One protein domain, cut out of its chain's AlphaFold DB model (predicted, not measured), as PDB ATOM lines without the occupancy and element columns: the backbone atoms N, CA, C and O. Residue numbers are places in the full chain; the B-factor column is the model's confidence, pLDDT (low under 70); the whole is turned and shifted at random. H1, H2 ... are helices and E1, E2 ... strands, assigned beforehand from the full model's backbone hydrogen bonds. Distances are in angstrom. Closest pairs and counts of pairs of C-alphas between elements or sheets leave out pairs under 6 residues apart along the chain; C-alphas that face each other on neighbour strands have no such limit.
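Overview. This is residues 353 to 434 of the 443 residues of an uncharacterized protein of Chitinophaga ginsengisegetis (UniProt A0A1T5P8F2). A small three-strand sheet of E1, E5 and E4 and a separate hairpin of E2 and E3 are joined by loops, with the short helix H1 near the hairpin. Residues 382 to 383 pair antiparallel with E1, tying the long unnamed stretch 372 to 394 to the sheet. The printed part has 82 residues, with one named helix and five named strands in the order E1 H1 E2 E3 E4 E5; the larger sheet, E1 E5 E4, is mixed. The class is mostly strand, though under half of the residues are in named elements. The whole is compact, with a radius of gyration of the C-alphas of 12.9 A and spans of 35 by 28 by 27 A.

Along the chain. E1, residues 353 to 357, begins at C-alpha 353 (158.369, 133.606, 153.222) and is 13.1 A long. H1 is residues 367 to 371, 8.1 A. E2, residues 395 to 401, is 19.0 A, and E3, residues 404 to 411, is 19.9 A and bends by 55 degrees at residue 407. E4 is residues 419 to 421, 6.8 A. E5, residues 427 to 433, is 19.0 A and ends at C-alpha 433 (167.687, 140.129, 150.985).

Arrangement. E1 and E5 are parallel at 31 degrees, with N 354 and O 429 2.9 A apart. E5 and E4 form an antiparallel hairpin, with N 428 and O 420 2.8 A apart. E2 and E3 form another, with N 397 and O 409 2.8 A apart. The closest C-alphas of H1 and E2, His 368 and Val 399, are 6.5 A apart. H1 has 0 of 1 O i to N i+4 pairs within hydrogen-bond range, and 2 of 2 O i to N i+3 pairs. H1 is not on the sheet of E1, E5 and E4. E1 and E3 are apart.

Size, cuts and confidence. The C-alphas farthest apart, Asn 402 and Leu 417, are 37.0 A apart. The printed part has no cut. The link from H1 to E2 is long, with 23 residues. The model's pLDDT is under 70 at residues 359 to 369, 400 to 406, 415 to 417 and 434.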
ATOM      1  N   TRP A 353     157.296 132.847 153.872       90.44
ATOM      2  CA  TRP A 353     158.369 133.606 153.222       90.44
ATOM      3  C   TRP A 353     159.642 133.463 154.042       90.44
ATOM      4  O   TRP A 353     159.662 133.870 155.206       90.44
ATOM      5  N   ARG A 354     160.678 132.862 153.449       89.31
ATOM      6  CA  ARG A 354     161.978 132.646 154.089       89.31
ATOM      7  C   ARG A 354     162.961 133.695 153.592       89.31
ATOM      8  O   ARG A 354     163.343 133.705 152.425       89.31
ATOM      9  N   TYR A 355     163.349 134.589 154.489       86.44
ATOM     10  CA  TYR A 355     164.299 135.655 154.219       86.44
ATOM     11  C   TYR A 355     165.702 135.186 154.555       86.44
ATOM     12  O   TYR A 355     166.004 134.935 155.725       86.44
ATOM     13  N   SER A 356     166.546 135.108 153.532       82.81
ATOM     14  CA  SER A 356     167.930 134.668 153.654       82.81
ATOM     15  C   SER A 356     168.884 135.807 153.280       82.81
ATOM     16  O   SER A 356     168.647 136.509 152.292       82.81
ATOM     17  N   PRO A 357     169.971 136.008 154.034       74.81
ATOM     18  CA  PRO A 357     170.986 136.997 153.705       74.81
ATOM     19  C   PRO A 357     171.754 136.591 152.451       74.81
ATOM     20  O   PRO A 357     172.109 135.426 152.256       74.81
ATOM     21  N   GLN A 358     172.082 137.573 151.618       70.00
ATOM     22  CA  GLN A 358     173.062 137.376 150.561       70.00
ATOM     23  C   GLN A 358     174.447 137.202 151.219       70.00
ATOM     24  O   GLN A 358     174.923 138.123 151.873       70.00
ATOM     25  N   HIS A 359     175.076 136.027 151.061       65.06
ATOM     26  CA  HIS A 359     176.421 135.659 151.569       65.06
ATOM     27  C   HIS A 359     176.542 135.038 152.977       65.06
ATOM     28  O   HIS A 359     177.564 135.230 153.629       65.06
ATOM     29  N   GLY A 360     175.561 134.255 153.445       58.41
ATOM     30  CA  GLY A 360     175.741 133.398 154.637       58.41
ATOM     31  C   GLY A 360     175.992 134.151 155.950       58.41
ATOM     32  O   GLY A 360     176.470 133.567 156.917       58.41
ATOM     33  N   GLN A 361     175.703 135.453 155.971       63.75
ATOM     34  CA  GLN A 361     175.736 136.281 157.174       63.75
ATOM     35  C   GLN A 361     174.481 136.036 158.023       63.75
ATOM     36  O   GLN A 361     173.599 135.297 157.612       63.75
ATOM     37  N   THR A 362     174.353 136.670 159.188       63.03
ATOM     38  CA  THR A 362     173.108 136.624 159.972       63.03
ATOM     39  C   THR A 362     172.349 137.930 159.791       63.03
ATOM     40  O   THR A 362     172.897 139.009 160.028       63.03
ATOM     41  N   LEU A 363     171.081 137.846 159.380       62.81
ATOM     42  CA  LEU A 363     170.203 139.012 159.330       62.81
ATOM     43  C   LEU A 363     169.831 139.429 160.752       62.81
ATOM     44  O   LEU A 363     169.146 138.683 161.458       62.81
ATOM     45  N   VAL A 364     170.211 140.640 161.157       59.97
ATOM     46  CA  VAL A 364     169.617 141.253 162.344       59.97
ATOM     47  C   VAL A 364     168.345 141.935 161.905       59.97
ATOM     48  O   VAL A 364     168.337 142.792 161.031       59.97
ATOM     49  N   PHE A 365     167.247 141.546 162.527       61.44
ATOM     50  CA  PHE A 365     166.027 142.317 162.436       61.44
ATOM     51  C   PHE A 365     165.819 143.028 163.761       61.44
ATOM     52  O   PHE A 365     166.249 142.540 164.808       61.44
ATOM     53  N   SER A 366     165.117 144.154 163.726       61.19
ATOM     54  CA  SER A 366     164.631 144.777 164.950       61.19
ATOM     55  C   SER A 366     163.836 143.758 165.786       61.19
ATOM     56  O   SER A 366     163.203 142.852 165.235       61.19
ATOM     57  N   ASN A 367     163.836 143.907 167.118       63.53
ATOM     58  CA  ASN A 367     163.070 143.038 168.036       63.53
ATOM     59  C   ASN A 367     161.601 142.880 167.612       63.53
ATOM     60  O   ASN A 367     160.958 141.862 167.836       63.53
ATOM     61  N   HIS A 368     161.104 143.891 166.929       64.81
ATOM     62  CA  HIS A 368     159.785 144.025 166.362       64.81
ATOM     63  C   HIS A 368     159.454 143.008 165.266       64.81
ATOM     64  O   HIS A 368     158.341 142.484 165.214       64.81
ATOM     65  N   ALA A 369     160.432 142.644 164.432       67.62
ATOM     66  CA  ALA A 369     160.256 141.607 163.423       67.62
ATOM     67  C   ALA A 369     160.023 140.222 164.042       67.62
ATOM     68  O   ALA A 369     159.495 139.345 163.365       67.62
ATOM     69  N   ASN A 370     160.341 140.020 165.330       74.06
ATOM     70  CA  ASN A 370     160.051 138.770 166.040       74.06
ATOM     71  C   ASN A 370     158.547 138.511 166.183       74.06
ATOM     72  O   ASN A 370     158.160 137.389 166.499       74.06
ATOM     73  N   THR A 371     157.688 139.512 165.975       77.19
ATOM     74  CA  THR A 371     156.228 139.324 165.943       77.19
ATOM     75  C   THR A 371     155.772 138.676 164.632       77.19
ATOM     76  O   THR A 371     154.834 137.884 164.637       77.19
ATOM     77  N   LEU A 372     156.499 138.926 163.537       79.88
ATOM     78  CA  LEU A 372     156.168 138.497 162.175       79.88
ATOM     79  C   LEU A 372     156.971 137.278 161.708       79.88
ATOM     80  O   LEU A 372     156.466 136.464 160.932       79.88
ATOM     81  N   LEU A 373     158.219 137.160 162.163       85.75
ATOM     82  CA  LEU A 373     159.197 136.171 161.722       85.75
ATOM     83  C   LEU A 373     159.595 135.221 162.859       85.75
ATOM     84  O   LEU A 373     159.598 135.584 164.038       85.75
ATOM     85  N   SER A 374     159.956 133.998 162.493       87.44
ATOM     86  CA  SER A 374     160.534 132.983 163.363       87.44
ATOM     87  C   SER A 374     161.896 133.419 163.902       87.44
ATOM     88  O   SER A 374     162.518 134.376 163.428       87.44
ATOM     89  N   VAL A 375     162.406 132.687 164.890       81.88
ATOM     90  CA  VAL A 375     163.837 132.742 165.226       81.88
ATOM     91  C   VAL A 375     164.649 132.316 163.993       81.88
ATOM     92  O   VAL A 375     164.133 131.581 163.145       81.88
ATOM     93  N   ALA A 376     165.865 132.848 163.860       77.50
ATOM     94  CA  ALA A 376     166.761 132.470 162.776       77.50
ATOM     95  C   ALA A 376     167.089 130.972 162.839       77.50
ATOM     96  O   ALA A 376     167.294 130.428 163.925       77.50
ATOM     97  N   ASP A 377     167.109 130.318 161.680       79.31
ATOM     98  CA  ASP A 377     167.591 128.946 161.557       79.31
ATOM     99  C   ASP A 377     169.129 128.885 161.603       79.31
ATOM    100  O   ASP A 377     169.811 129.906 161.718       79.31
ATOM    101  N   GLY A 378     169.693 127.675 161.516       73.75
ATOM    102  CA  GLY A 378     171.146 127.465 161.544       73.75
ATOM    103  C   GLY A 378     171.921 128.160 160.416       73.75
ATOM    104  O   GLY A 378     173.140 128.259 160.506       73.75
ATOM    105  N   ASN A 379     171.231 128.669 159.389       73.56
ATOM    106  CA  ASN A 379     171.808 129.409 158.266       73.56
ATOM    107  C   ASN A 379     171.519 130.921 158.347       73.56
ATOM    108  O   ASN A 379     171.732 131.641 157.372       73.56
ATOM    109  N   GLY A 380     170.995 131.407 159.477       75.12
ATOM    110  CA  GLY A 380     170.668 132.818 159.676       75.12
ATOM    111  C   GLY A 380     169.396 133.280 158.953       75.12
ATOM    112  O   GLY A 380     169.106 134.481 158.958       75.12
ATOM    113  N   ALA A 381     168.630 132.370 158.341       81.69
ATOM    114  CA  ALA A 381     167.398 132.706 157.638       81.69
ATOM    115  C   ALA A 381     166.214 132.788 158.607       81.69
ATOM    116  O   ALA A 381     166.123 132.036 159.579       81.69
ATOM    117  N   ARG A 382     165.275 133.701 158.342       86.06
ATOM    118  CA  ARG A 382     164.061 133.871 159.158       86.06
ATOM    119  C   ARG A 382     162.822 133.681 158.306       86.06
ATOM    120  O   ARG A 382     162.737 134.217 157.204       86.06
ATOM    121  N   THR A 383     161.843 132.961 158.832       89.06
ATOM    122  CA  THR A 383     160.627 132.603 158.095       89.06
ATOM    123  C   THR A 383     159.423 133.322 158.683       89.06
ATOM    124  O   THR A 383     159.354 133.488 159.894       89.06
ATOM    125  N   THR A 384     158.451 133.748 157.878       89.62
ATOM    126  CA  THR A 384     157.182 134.260 158.423       89.62
ATOM    127  C   THR A 384     156.515 133.227 159.336       89.62
ATOM    128  O   THR A 384     156.555 132.033 159.063       89.62
ATOM    129  N   LYS A 385     155.901 133.662 160.441       88.25
ATOM    130  CA  LYS A 385     155.211 132.741 161.368       88.25
ATOM    131  C   LYS A 385     153.910 132.173 160.807       88.25
ATOM    132  O   LYS A 385     153.472 131.108 161.216       88.25
ATOM    133  N   GLU A 386     153.314 132.901 159.877       89.00
ATOM    134  CA  GLU A 386     152.099 132.542 159.157       89.00
ATOM    135  C   GLU A 386     152.396 132.597 157.653       89.00
ATOM    136  O   GLU A 386     153.281 133.361 157.232       89.00
ATOM    137  N   PRO A 387     151.680 131.827 156.824       91.00
ATOM    138  CA  PRO A 387     151.807 131.938 155.385       91.00
ATOM    139  C   PRO A 387     151.056 133.172 154.867       91.00
ATOM    140  O   PRO A 387     149.976 133.538 155.359       91.00
ATOM    141  N   TRP A 388     151.628 133.806 153.845       89.38
ATOM    142  CA  TRP A 388     151.086 135.013 153.230       89.38
ATOM    143  C   TRP A 388     150.862 134.846 151.722       89.38
ATOM    144  O   TRP A 388     151.666 134.191 151.045       89.38
ATOM    145  N   PRO A 389     149.785 135.452 151.181       90.44
ATOM    146  CA  PRO A 389     149.528 135.444 149.752       90.44
ATOM    147  C   PRO A 389     150.560 136.302 149.019       90.44
ATOM    148  O   PRO A 389     150.897 137.402 149.463       90.44
ATOM    149  N   PHE A 390     151.020 135.824 147.866       89.81
ATOM    150  CA  PHE A 390     151.868 136.605 146.967       89.81
ATOM    151  C   PHE A 390     151.143 137.880 146.519       89.81
ATOM    152  O   PHE A 390     149.933 137.872 146.273       89.81
ATOM    153  N   SER A 391     151.906 138.956 146.341       89.38
ATOM    154  CA  SER A 391     151.396 140.237 145.855       89.38
ATOM    155  C   SER A 391     152.369 140.882 144.874       89.38
ATOM    156  O   SER A 391     153.589 140.752 145.009       89.38
ATOM    157  N   PHE A 392     151.823 141.594 143.891       87.06
ATOM    158  CA  PHE A 392     152.575 142.410 142.946       87.06
ATOM    159  C   PHE A 392     153.184 143.641 143.629       87.06
ATOM    160  O   PHE A 392     154.314 144.028 143.335       87.06
ATOM    161  N   ASN A 393     152.447 144.238 144.570       82.94
ATOM    162  CA  ASN A 393     152.880 145.420 145.306       82.94
ATOM    163  C   ASN A 393     153.622 145.015 146.576       82.94
ATOM    164  O   ASN A 393     153.201 144.084 147.260       82.94
ATOM    165  N   ASN A 394     154.681 145.746 146.933       80.19
ATOM    166  CA  ASN A 394     155.384 145.493 148.188       80.19
ATOM    167  C   ASN A 394     154.420 145.576 149.381       80.19
ATOM    168  O   ASN A 394     153.580 146.482 149.449       80.19
ATOM    169  N   ARG A 395     154.576 144.643 150.321       80.12
ATOM    170  CA  ARG A 395     153.698 144.524 151.480       80.12
ATOM    171  C   ARG A 395     154.284 145.197 152.720       80.12
ATOM    172  O   ARG A 395     155.442 144.999 153.085       80.12
ATOM    173  N   LEU A 396     153.430 145.966 153.375       81.19
ATOM    174  CA  LEU A 396     153.620 146.550 154.689       81.19
ATOM    175  C   LEU A 396     152.947 145.634 155.710       81.19
ATOM    176  O   LEU A 396     151.754 145.343 155.615       81.19
ATOM    177  N   PHE A 397     153.729 145.148 156.665       79.12
ATOM    178  CA  PHE A 397     153.254 144.271 157.720       79.12
ATOM    179  C   PHE A 397     152.987 145.075 158.990       79.12
ATOM    180  O   PHE A 397     153.869 145.824 159.417       79.12
ATOM    181  N   PRO A 398     151.809 144.930 159.618       73.94
ATOM    182  CA  PRO A 398     151.558 145.566 160.900       73.94
ATOM    183  C   PRO A 398     152.449 144.928 161.968       73.94
ATOM    184  O   PRO A 398     152.500 143.704 162.089       73.94
ATOM    185  N   VAL A 399     153.138 145.756 162.748       71.44
ATOM    186  CA  VAL A 399     153.884 145.314 163.927       71.44
ATOM    187  C   VAL A 399     153.074 145.684 165.162       71.44
ATOM    188  O   VAL A 399     152.806 146.862 165.417       71.44
ATOM    189  N   THR A 400     152.685 144.671 165.933       65.50
ATOM    190  CA  THR A 400     151.981 144.851 167.206       65.50
ATOM    191  C   THR A 400     152.955 144.698 168.364       65.50
ATOM    192  O   THR A 400     153.592 143.658 168.506       65.50
ATOM    193  N   GLU A 401     153.030 145.700 169.232       62.03
ATOM    194  CA  GLU A 401     153.791 145.642 170.479       62.03
ATOM    195  C   GLU A 401     152.886 145.968 171.655       62.03
ATOM    196  O   GLU A 401     152.094 146.902 171.583       62.03
ATOM    197  N   ASN A 402     152.996 145.211 172.750       63.91
ATOM    198  CA  ASN A 402     152.157 145.407 173.939       63.91
ATOM    199  C   ASN A 402     150.649 145.478 173.607       63.91
ATOM    200  O   ASN A 402     149.912 146.246 174.215       63.91
ATOM    201  N   ASN A 403     150.198 144.684 172.626       63.34
ATOM    202  CA  ASN A 403     148.831 144.676 172.083       63.34
ATOM    203  C   ASN A 403     148.383 145.972 171.372       63.34
ATOM    204  O   ASN A 403     147.190 146.158 171.140       63.34
ATOM    205  N   ILE A 404     149.317 146.841 170.972       58.28
ATOM    206  CA  ILE A 404     149.061 148.060 170.195       58.28
ATOM    207  C   ILE A 404     149.832 147.985 168.870       58.28
ATOM    208  O   ILE A 404     151.025 147.684 168.839       58.28
ATOM    209  N   THR A 405     149.157 148.233 167.747       64.69
ATOM    210  CA  THR A 405     149.816 148.317 166.434       64.69
ATOM    211  C   THR A 405     150.503 149.673 166.305       64.69
ATOM    212  O   THR A 405     149.838 150.677 166.055       64.69
ATOM    213  N   ASN A 406     151.825 149.705 166.500       58.53
ATOM    214  CA  ASN A 406     152.584 150.953 166.632       58.53
ATOM    215  C   ASN A 406     153.105 151.496 165.290       58.53
ATOM    216  O   ASN A 406     153.239 152.709 165.149       58.53
ATOM    217  N   TYR A 407     153.405 150.635 164.308       70.44
ATOM    218  CA  TYR A 407     153.863 151.032 162.964       70.44
ATOM    219  C   TYR A 407     153.866 149.846 161.974       70.44
ATOM    220  O   TYR A 407     153.561 148.704 162.327       70.44
ATOM    221  N   GLU A 408     154.196 150.129 160.708       73.88
ATOM    222  CA  GLU A 408     154.221 149.173 159.595       73.88
ATOM    223  C   GLU A 408     155.667 148.873 159.145       73.88
ATOM    224  O   GLU A 408     156.456 149.787 158.902       73.88
ATOM    225  N   GLN A 409     156.020 147.590 159.005       75.00
ATOM    226  CA  GLN A 409     157.328 147.125 158.535       75.00
ATOM    227  C   GLN A 409     157.244 146.674 157.074       75.00
ATOM    228  O   GLN A 409     156.496 145.757 156.735       75.00
ATOM    229  N   LEU A 410     158.050 147.280 156.202       76.69
ATOM    230  CA  LEU A 410     158.207 146.818 154.824       76.69
ATOM    231  C   LEU A 410     159.075 145.557 154.803       76.69
ATOM    232  O   LEU A 410     160.215 145.595 155.275       76.69
ATOM    233  N   LEU A 411     158.563 144.476 154.216       78.25
ATOM    234  CA  LEU A 411     159.365 143.309 153.854       78.25
ATOM    235  C   LEU A 411     159.260 143.069 152.338       78.25
ATOM    236  O   LEU A 411     158.171 143.217 151.777       78.25
ATOM    237  N   PRO A 412     160.361 142.731 151.641       80.25
ATOM    238  CA  PRO A 412     160.319 142.435 150.217       80.25
ATOM    239  C   PRO A 412     159.446 141.213 149.937       80.25
ATOM    240  O   PRO A 412     159.621 140.163 150.548       80.25
ATOM    241  N   ASN A 413     158.542 141.325 148.969       82.00
ATOM    242  CA  ASN A 413     157.783 140.164 148.523       82.00
ATOM    243  C   ASN A 413     158.711 139.164 147.813       82.00
ATOM    244  O   ASN A 413     159.666 139.589 147.150       82.00
ATOM    245  N   PRO A 414     158.392 137.861 147.844       82.25
ATOM    246  CA  PRO A 414     159.065 136.885 147.006       82.25
ATOM    247  C   PRO A 414     158.982 137.275 145.529       82.25
ATOM    248  O   PRO A 414     157.903 137.442 144.959       82.25
ATOM    249  N   ARG A 415     160.152 137.440 144.908       68.31
ATOM    250  CA  ARG A 415     160.298 137.723 143.476       68.31
ATOM    251  C   ARG A 415     160.792 136.457 142.791       68.31
ATOM    252  O   ARG A 415     161.967 136.347 142.470       68.31
ATOM    253  N   GLY A 416     159.922 135.468 142.613       59.94
ATOM    254  CA  GLY A 416     160.368 134.225 141.995       59.94
ATOM    255  C   GLY A 416     159.312 133.144 141.858       59.94
ATOM    256  O   GLY A 416     158.360 133.061 142.624       59.94
ATOM    257  N   LEU A 417     159.558 132.301 140.858       58.84
ATOM    258  CA  LEU A 417     158.906 131.022 140.578       58.84
ATOM    259  C   LEU A 417     159.311 129.901 141.543       58.84
ATOM    260  O   LEU A 417     158.734 128.817 141.500       58.84
ATOM    261  N   SER A 418     160.356 130.126 142.343       70.12
ATOM    262  CA  SER A 418     160.934 129.092 143.190       70.12
ATOM    263  C   SER A 418     160.098 128.941 144.453       70.12
ATOM    264  O   SER A 418     160.125 129.785 145.348       70.12
ATOM    265  N   ILE A 419     159.313 127.869 144.471       83.25
ATOM    266  CA  ILE A 419     158.579 127.404 145.637       83.25
ATOM    267  C   ILE A 419     159.199 126.072 146.017       83.25
ATOM    268  O   ILE A 419     159.284 125.162 145.192       83.25
ATOM    269  N   THR A 420     159.620 125.961 147.267       86.44
ATOM    270  CA  THR A 420     160.101 124.701 147.835       86.44
ATOM    271  C   THR A 420     159.074 124.157 148.813       86.44
ATOM    272  O   THR A 420     158.364 124.930 149.454       86.44
ATOM    273  N   SER A 421     159.002 122.835 148.934       86.81
ATOM    274  CA  SER A 421     158.192 122.168 149.951       86.81
ATOM    275  C   SER A 421     159.069 121.373 150.901       86.81
ATOM    276  O   SER A 421     160.031 120.751 150.451       86.81
ATOM    277  N   ASP A 422     158.711 121.337 152.178       86.25
ATOM    278  CA  ASP A 422     159.345 120.438 153.143       86.25
ATOM    279  C   ASP A 422     158.652 119.061 153.219       86.25
ATOM    280  O   ASP A 422     157.772 118.743 152.412       86.25
ATOM    281  N   ALA A 423     159.071 118.226 154.177       82.00
ATOM    282  CA  ALA A 423     158.508 116.891 154.395       82.00
ATOM    283  C   ALA A 423     157.008 116.920 154.757       82.00
ATOM    284  O   ALA A 423     156.264 116.033 154.340       82.00
ATOM    285  N   ASP A 424     156.560 117.979 155.438       82.56
ATOM    286  CA  ASP A 424     155.155 118.218 155.798       82.56
ATOM    287  C   ASP A 424     154.372 118.920 154.671       82.56
ATOM    288  O   ASP A 424     153.231 119.348 154.856       82.56
ATOM    289  N   GLN A 425     154.981 119.059 153.488       85.31
ATOM    290  CA  GLN A 425     154.406 119.705 152.307       85.31
ATOM    291  C   GLN A 425     154.047 121.187 152.525       85.31
ATOM    292  O   GLN A 425     153.208 121.744 151.813       85.31
ATOM    293  N   ARG A 426     154.684 121.853 153.495       89.75
ATOM    294  CA  ARG A 426     154.560 123.303 153.694       89.75
ATOM    295  C   ARG A 426     155.280 124.031 152.576       89.75
ATOM    296  O   ARG A 426     156.373 123.634 152.183       89.75
ATOM    297  N   LEU A 427     154.667 125.093 152.060       91.31
ATOM    298  CA  LEU A 427     155.192 125.839 150.918       91.31
ATOM    299  C   LEU A 427     156.023 127.021 151.384       91.31
ATOM    300  O   LEU A 427     155.525 127.876 152.116       91.31
ATOM    301  N   TYR A 428     157.252 127.105 150.887       91.12
ATOM    302  CA  TYR A 428     158.194 128.176 151.174       91.12
ATOM    303  C   TYR A 428     158.556 128.924 149.900       91.12
ATOM    304  O   TYR A 428     158.838 128.312 148.869       91.12
ATOM    305  N   ALA A 429     158.566 130.247 149.998       90.94
ATOM    306  CA  ALA A 429     159.092 131.141 148.985       90.94
ATOM    307  C   ALA A 429     160.348 131.820 149.535       90.94
ATOM    308  O   ALA A 429     160.301 132.493 150.569       90.94
ATOM    309  N   ASP A 430     161.465 131.626 148.840       87.44
ATOM    310  CA  ASP A 430     162.756 132.157 149.258       87.44
ATOM    311  C   ASP A 430     162.944 133.597 148.789       87.44
ATOM    312  O   ASP A 430     162.733 133.940 147.622       87.44
ATOM    313  N   VAL A 431     163.371 134.447 149.718       86.19
ATOM    314  CA  VAL A 431     163.640 135.861 149.485       86.19
ATOM    315  C   VAL A 431     165.071 136.149 149.907       86.19
ATOM    316  O   VAL A 431     165.382 136.237 151.094       86.19
ATOM    317  N   VAL A 432     165.952 136.314 148.923       81.25
ATOM    318  CA  VAL A 432     167.314 136.781 149.190       81.25
ATOM    319  C   VAL A 432     167.260 138.283 149.422       81.25
ATOM    320  O   VAL A 432     166.831 139.040 148.547       81.25
ATOM    321  N   VAL A 433     167.673 138.715 150.609       77.75
ATOM    322  CA  VAL A 433     167.687 140.129 150.985       77.75
ATOM    323  C   VAL A 433     169.112 140.665 151.021       77.75
ATOM    324  O   VAL A 433     170.039 140.025 151.519       77.75
ATOM    325  N   LEU A 434     169.264 141.869 150.472       69.06
ATOM    326  CA  LEU A 434     170.482 142.660 150.586       69.06
ATOM    327  C   LEU A 434     170.561 143.284 151.978       69.06
ATOM    328  O   LEU A 434     169.552 143.751 152.521       69.06
TER     329      LEU A 434